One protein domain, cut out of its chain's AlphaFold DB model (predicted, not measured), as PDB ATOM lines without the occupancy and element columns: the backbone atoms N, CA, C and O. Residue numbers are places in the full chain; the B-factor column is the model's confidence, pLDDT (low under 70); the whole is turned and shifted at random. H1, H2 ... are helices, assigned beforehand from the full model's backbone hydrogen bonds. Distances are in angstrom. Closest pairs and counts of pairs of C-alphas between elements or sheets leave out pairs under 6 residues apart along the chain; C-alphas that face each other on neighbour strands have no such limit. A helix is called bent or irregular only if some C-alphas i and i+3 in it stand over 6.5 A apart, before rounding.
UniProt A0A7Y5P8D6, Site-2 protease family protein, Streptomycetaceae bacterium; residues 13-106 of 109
ATOM      1  N   PHE A  13      24.751  25.652 -28.416       84.62
ATOM      2  CA  PHE A  13      25.339  25.368 -29.726       84.62
ATOM      3  C   PHE A  13      26.819  24.982 -29.617       84.62
ATOM      4  O   PHE A  13      27.218  23.954 -30.157       84.62
ATOM      5  N   TYR A  14      27.625  25.749 -28.877       85.00
ATOM      6  CA  TYR A  14      29.040  25.444 -28.652       85.00
ATOM      7  C   TYR A  14      29.222  24.121 -27.914       85.00
ATOM      8  O   TYR A  14      30.090  23.340 -28.287       85.00
ATOM      9  N   ALA A  15      28.384  23.831 -26.919       87.25
ATOM     10  CA  ALA A  15      28.412  22.551 -26.220       87.25
ATOM     11  C   ALA A  15      28.057  21.373 -27.141       87.25
ATOM     12  O   ALA A  15      28.735  20.346 -27.133       87.25
ATOM     13  N   ALA A  16      27.023  21.529 -27.972       87.75
ATOM     14  CA  ALA A  16      26.630  20.524 -28.952       87.75
ATOM     15  C   ALA A  16      27.715  20.304 -30.013       87.75
ATOM     16  O   ALA A  16      28.019  19.162 -30.347       87.75
ATOM     17  N   PHE A  17      28.329  21.379 -30.505       90.19
ATOM     18  CA  PHE A  17      29.422  21.316 -31.471       90.19
ATOM     19  C   PHE A  17      30.690  20.698 -30.870       90.19
ATOM     20  O   PHE A  17      31.331  19.870 -31.517       90.19
ATOM     21  N   ALA A  18      31.028  21.038 -29.624       90.12
ATOM     22  CA  ALA A  18      32.135  20.430 -28.889       90.12
ATOM     23  C   ALA A  18      31.924  18.920 -28.721       90.12
ATOM     24  O   ALA A  18      32.808  18.133 -29.055       90.12
ATOM     25  N   PHE A  19      30.733  18.502 -28.283       89.88
ATOM     26  CA  PHE A  19      30.396  17.084 -28.156       89.88
ATOM     27  C   PHE A  19      30.383  16.360 -29.509       89.88
ATOM     28  O   PHE A  19      30.953  15.281 -29.633       89.88
ATOM     29  N   PHE A  20      29.807  16.969 -30.550       93.25
ATOM     30  CA  PHE A  20      29.871  16.433 -31.909       93.25
ATOM     31  C   PHE A  20      31.319  16.250 -32.366       93.25
ATOM     32  O   PHE A  20      31.659  15.202 -32.902       93.25
ATOM     33  N   THR A  21      32.186  17.229 -32.105       93.88
ATOM     34  CA  THR A  21      33.610  17.136 -32.438       93.88
ATOM     35  C   THR A  21      34.272  15.978 -31.697       93.88
ATOM     36  O   THR A  21      34.977  15.197 -32.326       93.88
ATOM     37  N   GLN A  22      33.986  15.788 -30.406       93.31
ATOM     38  CA  GLN A  22      34.480  14.638 -29.642       93.31
ATOM     39  C   GLN A  22      34.024  13.304 -30.262       93.31
ATOM     40  O   GLN A  22      34.838  12.397 -30.432       93.31
ATOM     41  N   LEU A  23      32.759  13.195 -30.693       93.62
ATOM     42  CA  LEU A  23      32.259  12.018 -31.417       93.62
ATOM     43  C   LEU A  23      32.984  11.801 -32.753       93.62
ATOM     44  O   LEU A  23      33.301  10.663 -33.094       93.62
ATOM     45  N   GLN A  24      33.267  12.874 -33.497       95.50
ATOM     46  CA  GLN A  24      34.026  12.787 -34.745       95.50
ATOM     47  C   GLN A  24      35.475  12.357 -34.502       95.50
ATOM     48  O   GLN A  24      35.993  11.544 -35.260       95.50
ATOM     49  N   VAL A  25      36.119  12.843 -33.436       95.25
ATOM     50  CA  VAL A  25      37.469  12.408 -33.051       95.25
ATOM     51  C   VAL A  25      37.468  10.923 -32.697       95.25
ATOM     52  O   VAL A  25      38.312  10.190 -33.202       95.25
ATOM     53  N   ILE A  26      36.490  10.447 -31.918       94.44
ATOM     54  CA  ILE A  26      36.329   9.015 -31.617       94.44
ATOM     55  C   ILE A  26      36.176   8.207 -32.908       94.44
ATOM     56  O   ILE A  26      36.905   7.238 -33.110       94.44
ATOM     57  N   ALA A  27      35.267   8.616 -33.799       93.81
ATOM     58  CA  ALA A  27      35.046   7.936 -35.071       93.81
ATOM     59  C   ALA A  27      36.315   7.911 -35.937       93.81
ATOM     60  O   ALA A  27      36.668   6.862 -36.467       93.81
ATOM     61  N   ALA A  28      37.032   9.031 -36.038       94.38
ATOM     62  CA  ALA A  28      38.278   9.123 -36.789       94.38
ATOM     63  C   ALA A  28      39.368   8.220 -36.197       94.38
ATOM     64  O   ALA A  28      39.987   7.459 -36.933       94.38
ATOM     65  N   VAL A  29      39.577   8.254 -34.877       94.44
ATOM     66  CA  VAL A  29      40.573   7.411 -34.203       94.44
ATOM     67  C   VAL A  29      40.252   5.935 -34.407       94.44
ATOM     68  O   VAL A  29      41.134   5.187 -34.817       94.44
ATOM     69  N   LEU A  30      39.001   5.516 -34.187       93.19
ATOM     70  CA  LEU A  30      38.592   4.123 -34.387       93.19
ATOM     71  C   LEU A  30      38.725   3.694 -35.852       93.19
ATOM     72  O   LEU A  30      39.248   2.613 -36.114       93.19
ATOM     73  N   ASN A  31      38.320   4.542 -36.800       92.19
ATOM     74  CA  ASN A  31      38.426   4.234 -38.225       92.19
ATOM     75  C   ASN A  31      39.871   4.197 -38.713       92.19
ATOM     76  O   ASN A  31      40.136   3.487 -39.669       92.19
ATOM     77  N   LEU A  32      40.808   4.904 -38.079       92.94
ATOM     78  CA  LEU A  32      42.231   4.852 -38.426       92.94
ATOM     79  C   LEU A  32      42.960   3.639 -37.833       92.94
ATOM     80  O   LEU A  32      44.106   3.383 -38.208       92.94
ATOM     81  N   LEU A  33      42.331   2.876 -36.933       91.75
ATOM     82  CA  LEU A  33      42.949   1.671 -36.394       91.75
ATOM     83  C   LEU A  33      43.148   0.623 -37.504       91.75
ATOM     84  O   LEU A  33      42.266   0.430 -38.345       91.75
ATOM     85  N   PRO A  34      44.274  -0.114 -37.489       88.81
ATOM     86  CA  PRO A  34      44.589  -1.151 -38.470       88.81
ATOM     87  C   PRO A  34      43.785  -2.446 -38.237       88.81
ATOM     88  O   PRO A  34      44.343  -3.542 -38.179       88.81
ATOM     89  N   VAL A  35      42.468  -2.334 -38.061       89.88
ATOM     90  CA  VAL A  35      41.567  -3.465 -37.812       89.88
ATOM     91  C   VAL A  35      40.841  -3.834 -39.109       89.88
ATOM     92  O   VAL A  35      40.184  -2.972 -39.696       89.88
ATOM     93  N   PRO A  36      40.922  -5.098 -39.568       84.50
ATOM     94  CA  PRO A  36      40.232  -5.557 -40.771       84.50
ATOM     95  C   PRO A  36      38.740  -5.220 -40.722       84.50
ATOM     96  O   PRO A  36      38.080  -5.522 -39.732       84.50
ATOM     97  N   GLY A  37      38.215  -4.604 -41.783       84.56
ATOM     98  CA  GLY A  37      36.826  -4.126 -41.839       84.56
ATOM     99  C   GLY A  37      36.627  -2.653 -41.463       84.56
ATOM    100  O   GLY A  37      35.504  -2.170 -41.578       84.56
ATOM    101  N   LEU A  38      37.687  -1.941 -41.062       86.94
ATOM    102  CA  LEU A  38      37.714  -0.481 -40.902       86.94
ATOM    103  C   LEU A  38      38.624   0.170 -41.951       86.94
ATOM    104  O   LEU A  38      39.508  -0.482 -42.512       86.94
ATOM    105  N   ASP A  39      38.447   1.471 -42.171       90.00
ATOM    106  CA  ASP A  39      39.170   2.227 -43.203       90.00
ATOM    107  C   ASP A  39      40.702   2.200 -43.013       90.00
ATOM    108  O   ASP A  39      41.464   2.110 -43.976       90.00
ATOM    109  N   GLY A  40      41.171   2.200 -41.766       87.75
ATOM    110  CA  GLY A  40      42.583   2.206 -41.383       87.75
ATOM    111  C   GLY A  40      43.314   0.919 -41.750       87.75
ATOM    112  O   GLY A  40      44.516   0.939 -42.010       87.75
ATOM    113  N   TYR A  41      42.595  -0.196 -41.878       89.25
ATOM    114  CA  TYR A  41      43.175  -1.416 -42.426       89.25
ATOM    115  C   TYR A  41      43.549  -1.251 -43.904       89.25
ATOM    116  O   TYR A  41      44.615  -1.713 -44.306       89.25
ATOM    117  N   GLY A  42      42.750  -0.525 -44.692       87.06
ATOM    118  CA  GLY A  42      43.074  -0.213 -46.088       87.06
ATOM    119  C   GLY A  42      44.353   0.619 -46.238       87.06
ATOM    120  O   GLY A  42      45.061   0.490 -47.235       87.06
ATOM    121  N   ILE A  43      44.701   1.419 -45.221       89.94
ATOM    122  CA  ILE A  43      45.956   2.186 -45.186       89.94
ATOM    123  C   ILE A  43      47.162   1.270 -45.029       89.94
ATOM    124  O   ILE A  43      48.218   1.625 -45.515       89.94
ATOM    125  N   ILE A  44      47.056   0.116 -44.371       87.81
ATOM    126  CA  ILE A  44      48.192  -0.810 -44.254       87.81
ATOM    127  C   ILE A  44      48.123  -1.947 -45.270       87.81
ATOM    128  O   ILE A  44      49.161  -2.501 -45.613       87.81
ATOM    129  N   GLU A  45      46.942  -2.260 -45.804       88.25
ATOM    130  CA  GLU A  45      46.673  -3.387 -46.701       88.25
ATOM    131  C   GLU A  45      47.706  -3.579 -47.836       88.25
ATOM    132  O   GLU A  45      48.137  -4.721 -48.033       88.25
ATOM    133  N   PRO A  46      48.175  -2.532 -48.551       87.62
ATOM    134  CA  PRO A  46      49.182  -2.684 -49.607       87.62
ATOM    135  C   PRO A  46      50.524  -3.260 -49.139       87.62
ATOM    136  O   PRO A  46      51.241  -3.868 -49.934       87.62
ATOM    137  N   TRP A  47      50.865  -3.082 -47.861       89.56
ATOM    138  CA  TRP A  47      52.108  -3.566 -47.259       89.56
ATOM    139  C   TRP A  47      51.990  -5.005 -46.734       89.56
ATOM    140  O   TRP A  47      53.001  -5.591 -46.344       89.56
ATOM    141  N   LEU A  48      50.791  -5.604 -46.735       88.06
ATOM    142  CA  LEU A  48      50.588  -6.987 -46.305       88.06
ATOM    143  C   LEU A  48      50.721  -7.980 -47.463       88.06
ATOM    144  O   LEU A  48      50.229  -7.781 -48.581       88.06
ATOM    145  N   SER A  49      51.352  -9.116 -47.164       90.00
ATOM    146  CA  SER A  49      51.464 -10.224 -48.108       90.00
ATOM    147  C   SER A  49      50.080 -10.724 -48.535       90.00
ATOM    148  O   SER A  49      49.087 -10.623 -47.809       90.00
ATOM    149  N   TYR A  50      50.002 -11.260 -49.752       87.81
ATOM    150  CA  TYR A  50      48.756 -11.792 -50.303       87.81
ATOM    151  C   TYR A  50      48.160 -12.906 -49.426       87.81
ATOM    152  O   TYR A  50      46.954 -12.917 -49.173       87.81
ATOM    153  N   ASP A  51      49.013 -13.789 -48.901       89.38
ATOM    154  CA  ASP A  51      48.593 -14.897 -48.039       89.38
ATOM    155  C   ASP A  51      47.954 -14.401 -46.742       89.38
ATOM    156  O   ASP A  51      46.922 -14.927 -46.322       89.38
ATOM    157  N   PHE A  52      48.505 -13.338 -46.145       87.94
ATOM    158  CA  PHE A  52      47.930 -12.750 -44.940       87.94
ATOM    159  C   PHE A  52      46.567 -12.120 -45.226       87.94
ATOM    160  O   PHE A  52      45.601 -12.420 -44.529       87.94
ATOM    161  N   ARG A  53      46.448 -11.313 -46.290       87.62
ATOM    162  CA  ARG A  53      45.170 -10.686 -46.679       87.62
ATOM    163  C   ARG A  53      44.069 -11.721 -46.891       87.62
ATOM    164  O   ARG A  53      42.950 -11.550 -46.408       87.62
ATOM    165  N   ARG A  54      44.398 -12.828 -47.559       87.44
ATOM    166  CA  ARG A  54      43.459 -13.929 -47.795       87.44
ATOM    167  C   ARG A  54      43.077 -14.663 -46.509       87.44
ATOM    168  O   ARG A  54      41.919 -15.050 -46.370       87.44
ATOM    169  N   ALA A  55      44.019 -14.842 -45.585       89.50
ATOM    170  CA  ALA A  55      43.749 -15.455 -44.289       89.50
ATOM    171  C   ALA A  55      42.818 -14.592 -43.423       89.50
ATOM    172  O   ALA A  55      41.972 -15.136 -42.715       89.50
ATOM    173  N   ILE A  56      42.941 -13.262 -43.499       87.62
ATOM    174  CA  ILE A  56      42.166 -12.354 -42.645       87.62
ATOM    175  C   ILE A  56      40.850 -11.859 -43.253       87.62
ATOM    176  O   ILE A  56      39.987 -11.389 -42.514       87.62
ATOM    177  N   ALA A  57      40.654 -11.995 -44.567       86.44
ATOM    178  CA  ALA A  57      39.434 -11.568 -45.256       86.44
ATOM    179  C   ALA A  57      38.119 -12.074 -44.613       86.44
ATOM    180  O   ALA A  57      37.200 -11.268 -44.460       86.44
ATOM    181  N   PRO A  58      37.998 -13.341 -44.155       87.69
ATOM    182  CA  PRO A  58      36.787 -13.815 -43.474       87.69
ATOM    183  C   PRO A  58      36.533 -13.130 -42.123       87.69
ATOM    184  O   PRO A  58      35.388 -13.062 -41.666       87.69
ATOM    185  N   TYR A  59      37.597 -12.635 -41.483       87.25
ATOM    186  CA  TYR A  59      37.548 -12.016 -40.164       87.25
ATOM    187  C   TYR A  59      37.213 -10.520 -40.204       87.25
ATOM    188  O   TYR A  59      36.835  -9.967 -39.174       87.25
ATOM    189  N   ALA A  60      37.281  -9.874 -41.373       87.62
ATOM    190  CA  ALA A  60      37.024  -8.440 -41.528       87.62
ATOM    191  C   ALA A  60      35.643  -8.001 -41.003       87.62
ATOM    192  O   ALA A  60      35.514  -6.951 -40.386       87.62
ATOM    193  N   GLN A  61      34.614  -8.838 -41.152       87.75
ATOM    194  CA  GLN A  61      33.276  -8.550 -40.616       87.75
ATOM    195  C   GLN A  61      33.231  -8.446 -39.079       87.75
ATOM    196  O   GLN A  61      32.339  -7.805 -38.527       87.75
ATOM    197  N   PHE A  62      34.185  -9.069 -38.378       91.44
ATOM    198  CA  PHE A  62      34.262  -9.063 -36.917       91.44
ATOM    199  C   PHE A  62      35.130  -7.919 -36.376       91.44
ATOM    200  O   PHE A  62      35.232  -7.780 -35.159       91.44
ATOM    201  N   GLY A  63      35.727  -7.080 -37.230       89.25
ATOM    202  CA  GLY A  63      36.559  -5.948 -36.806       89.25
ATOM    203  C   GLY A  63      35.878  -5.029 -35.784       89.25
ATOM    204  O   GLY A  63      36.424  -4.825 -34.698       89.25
ATOM    205  N   PRO A  64      34.650  -4.544 -36.048       89.44
ATOM    206  CA  PRO A  64      33.903  -3.751 -35.073       89.44
ATOM    207  C   PRO A  64      33.629  -4.499 -33.760       89.44
ATOM    208  O   PRO A  64      33.703  -3.908 -32.687       89.44
ATOM    209  N   LEU A  65      33.360  -5.808 -33.815       92.06
ATOM    210  CA  LEU A  65      33.133  -6.629 -32.618       92.06
ATOM    211  C   LEU A  65      34.403  -6.766 -31.773       92.06
ATOM    212  O   LEU A  65      34.324  -6.714 -30.548       92.06
ATOM    213  N   LEU A  66      35.569  -6.888 -32.414       90.81
ATOM    214  CA  LEU A  66      36.860  -6.877 -31.729       90.81
ATOM    215  C   LEU A  66      37.091  -5.543 -31.010       90.81
ATOM    216  O   LEU A  66      37.516  -5.548 -29.858       90.81
ATOM    217  N   LEU A  67      36.772  -4.414 -31.652       92.00
ATOM    218  CA  LEU A  67      36.861  -3.103 -31.003       92.00
ATOM    219  C   LEU A  67      35.919  -2.989 -29.806       92.00
ATOM    220  O   LEU A  67      36.338  -2.512 -28.754       92.00
ATOM    221  N   PHE A  68      34.673  -3.452 -29.933       91.94
ATOM    222  CA  PHE A  68      33.744  -3.486 -28.804       91.94
ATOM    223  C   PHE A  68      34.279  -4.340 -27.656       91.94
ATOM    224  O   PHE A  68      34.215  -3.908 -26.510       91.94
ATOM    225  N   ALA A  69      34.837  -5.517 -27.951       93.62
ATOM    226  CA  ALA A  69      35.440  -6.378 -26.941       93.62
ATOM    227  C   ALA A  69      36.637  -5.701 -26.254       93.62
ATOM    228  O   ALA A  69      36.759  -5.767 -25.034       93.62
ATOM    229  N   LEU A  70      37.483  -5.008 -27.020       92.81
ATOM    230  CA  LEU A  70      38.646  -4.287 -26.506       92.81
ATOM    231  C   LEU A  70      38.236  -3.107 -25.610       92.81
ATOM    232  O   LEU A  70      38.769  -2.940 -24.516       92.81
ATOM    233  N   LEU A  71      37.256  -2.317 -26.046       93.50
ATOM    234  CA  LEU A  71      36.729  -1.179 -25.290       93.50
ATOM    235  C   LEU A  71      35.845  -1.593 -24.107       93.50
ATOM    236  O   LEU A  71      35.499  -0.740 -23.291       93.50
ATOM    237  N   TRP A  72      35.472  -2.871 -23.995       95.44
ATOM    238  CA  TRP A  72      34.771  -3.395 -22.821       95.44
ATOM    239  C   TRP A  72      35.700  -3.528 -21.608       95.44
ATOM    240  O   TRP A  72      35.242  -3.502 -20.466       95.44
ATOM    241  N   THR A  73      37.008  -3.658 -21.841       96.75
ATOM    242  CA  THR A  73      38.019  -3.670 -20.782       96.75
ATOM    243  C   THR A  73      38.136  -2.272 -20.162       96.75
ATOM    244  O   THR A  73      38.494  -1.338 -20.884       96.75
ATOM    245  N   PRO A  74      37.871  -2.099 -18.851       95.44
ATOM    246  CA  PRO A  74      37.857  -0.782 -18.210       95.44
ATOM    247  C   PRO A  74      39.157  -0.001 -18.399       95.44
ATOM    248  O   PRO A  74      39.125   1.187 -18.705       95.44
ATOM    249  N   GLU A  75      40.303  -0.663 -18.276       96.38
ATOM    250  CA  GLU A  75      41.620  -0.040 -18.395       96.38
ATOM    251  C   GLU A  75      41.847   0.530 -19.799       96.38
ATOM    252  O   GLU A  75      42.339   1.648 -19.948       96.38
ATOM    253  N   ILE A  76      41.446  -0.218 -20.832       94.62
ATOM    254  CA  ILE A  76      41.587   0.215 -22.226       94.62
ATOM    255  C   ILE A  76      40.572   1.306 -22.544       94.62
ATOM    256  O   ILE A  76      40.907   2.260 -23.238       94.62
ATOM    257  N   ASN A  77      39.354   1.189 -22.019       95.19
ATOM    258  CA  ASN A  77      38.318   2.203 -22.160       95.19
ATOM    259  C   ASN A  77      38.786   3.553 -21.598       95.19
ATOM    260  O   ASN A  77      38.771   4.548 -22.317       95.19
ATOM    261  N   HIS A  78      39.271   3.569 -20.353       95.44
ATOM    262  CA  HIS A  78      39.803   4.772 -19.716       95.44
ATOM    263  C   HIS A  78      40.969   5.356 -20.505       95.44
ATOM    264  O   HIS A  78      40.912   6.516 -20.899       95.44
ATOM    265  N   TRP A  79      41.973   4.534 -20.829       96.06
ATOM    266  CA  TRP A  79      43.115   4.996 -21.613       96.06
ATOM    267  C   TRP A  79      42.692   5.565 -22.974       96.06
ATOM    268  O   TRP A  79      43.204   6.601 -23.394       96.06
ATOM    269  N   PHE A  80      41.742   4.914 -23.652       95.06
ATOM    270  CA  PHE A  80      41.207   5.362 -24.934       95.06
ATOM    271  C   PHE A  80      40.547   6.737 -24.811       95.06
ATOM    272  O   PHE A  80      40.928   7.646 -25.545       95.06
ATOM    273  N   PHE A  81      39.603   6.913 -23.883       93.00
ATOM    274  CA  PHE A  81      38.926   8.200 -23.700       93.00
ATOM    275  C   PHE A  81      39.883   9.300 -23.222       93.00
ATOM    276  O   PHE A  81      39.761  10.421 -23.708       93.00
ATOM    277  N   ASP A  82      40.896   8.980 -22.414       94.50
ATOM    278  CA  ASP A  82      41.951   9.934 -22.048       94.50
ATOM    279  C   ASP A  82      42.720  10.432 -23.288       94.50
ATOM    280  O   ASP A  82      43.047  11.614 -23.393       94.50
ATOM    281  N   GLN A  83      42.989   9.559 -24.273       94.88
ATOM    282  CA  GLN A  83      43.615   9.993 -25.532       94.88
ATOM    283  C   GLN A  83      42.684  10.883 -26.362       94.88
ATOM    284  O   GLN A  83      43.144  11.848 -26.971       94.88
ATOM    285  N   ILE A  84      41.386  10.571 -26.397       94.31
ATOM    286  CA  ILE A  84      40.394  11.407 -27.086       94.31
ATOM    287  C   ILE A  84      40.349  12.793 -26.453       94.31
ATOM    288  O   ILE A  84      40.398  13.784 -27.184       94.31
ATOM    289  N   ASP A  85      40.322  12.861 -25.123       91.44
ATOM    290  CA  ASP A  85      40.302  14.119 -24.389       91.44
ATOM    291  C   ASP A  85      41.568  14.937 -24.681       91.44
ATOM    292  O   ASP A  85      41.451  16.102 -25.064       91.44
ATOM    293  N   HIS A  86      42.758  14.317 -24.686       93.31
ATOM    294  CA  HIS A  86      44.001  14.981 -25.108       93.31
ATOM    295  C   HIS A  86      43.946  15.532 -26.544       93.31
ATOM    296  O   HIS A  86      44.440  16.633 -26.807       93.31
ATOM    297  N   ILE A  87      43.357  14.792 -27.491       93.50
ATOM    298  CA  ILE A  87      43.218  15.248 -28.883       93.50
ATOM    299  C   ILE A  87      42.253  16.437 -28.964       93.50
ATOM    300  O   ILE A  87      42.541  17.415 -29.655       93.50
ATOM    301  N   THR A  88      41.122  16.387 -28.258       91.19
ATOM    302  CA  THR A  88      40.164  17.503 -28.241       91.19
ATOM    303  C   THR A  88      40.701  18.729 -27.502       91.19
ATOM    304  O   THR A  88      40.464  19.857 -27.940       91.19
ATOM    305  N   ASP A  89      41.503  18.530 -26.457       89.81
ATOM    306  CA  ASP A  89      42.199  19.604 -25.751       89.81
ATOM    307  C   ASP A  89      43.220  20.290 -26.667       89.81
ATOM    308  O   ASP A  89      43.304  21.521 -26.688       89.81
ATOM    309  N   ALA A  90      43.933  19.529 -27.509       91.50
ATOM    310  CA  ALA A  90      44.832  20.089 -28.523       91.50
ATOM    311  C   ALA A  90      44.093  20.959 -29.563       91.50
ATOM    312  O   ALA A  90      44.687  21.860 -30.158       91.50
ATOM    313  N   MET A  91      42.788  20.743 -29.748       88.56
ATOM    314  CA  MET A  91      41.911  21.580 -30.576       88.56
ATOM    315  C   MET A  91      41.349  22.800 -29.822       88.56
ATOM    316  O   MET A  91      40.511  23.517 -30.368       88.56
ATOM    317  N   ASN A  92      41.818  23.072 -28.597       87.69
ATOM    318  CA  ASN A  92      41.306  24.108 -27.693       87.69
ATOM    319  C   ASN A  92      39.808  23.957 -27.388       87.69
ATOM    320  O   ASN A  92      39.089  24.956 -27.312       87.69
ATOM    321  N   ILE A  93      39.325  22.725 -27.223       86.38
ATOM    322  CA  ILE A  93      37.950  22.447 -26.796       86.38
ATOM    323  C   ILE A  93      37.981  22.112 -25.301       86.38
ATOM    324  O   ILE A  93      38.349  20.999 -24.951       86.38
ATOM    325  N   PRO A  94      37.591  23.037 -24.401       81.06
ATOM    326  CA  PRO A  94      37.631  22.766 -22.972       81.06
ATOM    327  C   PRO A  94      36.740  21.573 -22.583       81.06
ATOM    328  O   PRO A  94      35.580  21.536 -23.017       81.06
ATOM    329  N   PRO A  95      37.182  20.703 -21.654       78.62
ATOM    330  CA  PRO A  95      36.407  19.545 -21.189       78.62
ATOM    331  C   PRO A  95      35.030  19.908 -20.617       78.62
ATOM    332  O   PRO A  95      34.085  19.124 -20.639       78.62
ATOM    333  N   GLY A  96      34.875  21.139 -20.116       80.75
ATOM    334  CA  GLY A  96      33.589  21.641 -19.635       80.75
ATOM    335  C   GLY A  96      32.512  21.706 -20.724       80.75
ATOM    336  O   GLY A  96      31.343  21.455 -20.434       80.75
ATOM    337  N   TRP A  97      32.878  22.002 -21.976       81.31
ATOM    338  CA  TRP A  97      31.921  22.103 -23.085       81.31
ATOM    339  C   TRP A  97      31.503  20.737 -23.619       81.31
ATOM    340  O   TRP A  97      30.319  20.539 -23.891       81.31
ATOM    341  N   THR A  98      32.437  19.790 -23.719       82.25
ATOM    342  CA  THR A  98      32.130  18.397 -24.080       82.25
ATOM    343  C   THR A  98      31.281  17.735 -22.999       82.25
ATOM    344  O   THR A  98      30.268  17.114 -23.322       82.25
ATOM    345  N   ALA A  99      31.592  17.956 -21.716       81.88
ATOM    346  CA  ALA A  99      30.789  17.462 -20.598       81.88
ATOM    347  C   ALA A  99      29.370  18.056 -20.582       81.88
ATOM    348  O   ALA A  99      28.396  17.320 -20.401       81.88
ATOM    349  N   LEU A 100      29.233  19.368 -20.812       82.81
ATOM    350  CA  LEU A 100      27.929  20.027 -20.900       82.81
ATOM    351  C   LEU A 100      27.140  19.528 -22.116       82.81
ATOM    352  O   LEU A 100      25.955  19.234 -21.988       82.81
ATOM    353  N   GLY A 101      27.790  19.351 -23.269       81.81
ATOM    354  CA  GLY A 101      27.178  18.762 -24.459       81.81
ATOM    355  C   GLY A 101      26.702  17.332 -24.204       81.81
ATOM    356  O   GLY A 101      25.537  17.021 -24.424       81.81
ATOM    357  N   HIS A 102      27.543  16.482 -23.624       84.88
ATOM    358  CA  HIS A 102      27.177  15.115 -23.255       84.88
ATOM    359  C   HIS A 102      26.037  15.050 -22.219       84.88
ATOM    360  O   HIS A 102      25.264  14.090 -22.209       84.88
ATOM    361  N   ALA A 103      25.906  16.052 -21.342       84.56
ATOM    362  CA  ALA A 103      24.759  16.183 -20.445       84.56
ATOM    363  C   ALA A 103      23.488  16.613 -21.201       84.56
ATOM    364  O   ALA A 103      22.446  15.982 -21.032       84.56
ATOM    365  N   LEU A 104      23.579  17.614 -22.088       82.19
ATOM    366  CA  LEU A 104      22.466  18.057 -22.941       82.19
ATOM    367  C   LEU A 104      21.943  16.923 -23.837       82.19
ATOM    368  O   LEU A 104      20.735  16.756 -23.982       82.19
ATOM    369  N   PHE A 105      22.841  16.107 -24.390       82.06
ATOM    370  CA  PHE A 105      22.514  14.943 -25.215       82.06
ATOM    371  C   PHE A 105      22.112  13.706 -24.408       82.06
ATOM    372  O   PHE A 105      21.844  12.680 -25.012       82.06
ATOM    373  N   ARG A 106      22.059  13.764 -23.073       83.25
ATOM    374  CA  ARG A 106      21.523  12.691 -22.215       83.25
ATOM    375  C   ARG A 106      20.381  13.195 -21.337       83.25
ATOM    376  O   ARG A 106      20.219  12.741 -20.209       83.25
TER     377      ARG A 106
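What this domain is: This is residues 13 to 106 of the 109 residues of the protein "Site-2 protease family protein" of Streptomycetaceae bacterium (UniProt A0A7Y5P8D6). The longest helix, bent H3, and then H4 form the return side of a loose loop whose outward side is H1 then H2; H5 crosses H1. Residues 46 to 52 stick out. The printed part has 94 residues, 79 of them in five named helices, H1 to H5 in order along the chain, with no named strand; its class is all helix, and it is loose, with a radius of gyration of the C-alphas of 16.2 A, spanning 49 by 25 by 20 A.

Where its parts are: H3, residues 50 to 72, assigned as one helix by its hydrogen bonds, is bent: C-alphas 61 and 64 are 7.4 A apart. Its arms are H3a, residues 50 to 61, irregular with C-alphas 55 and 58 7.2 A apart, and H3b, residues 64 to 72. H1, residues 13 to 32, 28.0 A, begins at C-alpha (25.339, 25.368, -29.726). H2, residues 39 to 47, is irregular: C-alphas 43 and 46 are 7.3 A apart. H4 is residues 74 to 90, 24.3 A. H5, residues 95 to 104, ends at C-alpha (22.466, 18.057, -22.941).

How they stand to each other: H1, the hub, touches H5 with residues 14 to 22 alone, about perpendicular at 78 degrees; closest C-alphas, Ala 15 and Gly 101, 4.4 A. Its residues 21 to 26 alone touch H4; closest C-alphas, Gln 22 and Thr 88, 6.5 A. H3b and H4 touch only at the corner. Every O i to N i+4 pair is within hydrogen-bond range in H1, H3b, H4 and H5, 5 of 8 in H3a, 1 of 5 in H2, against 4 of 6 O i to N i+3.

The domain as a whole: The printed part has no cut, no long link and no residue under pLDDT 70.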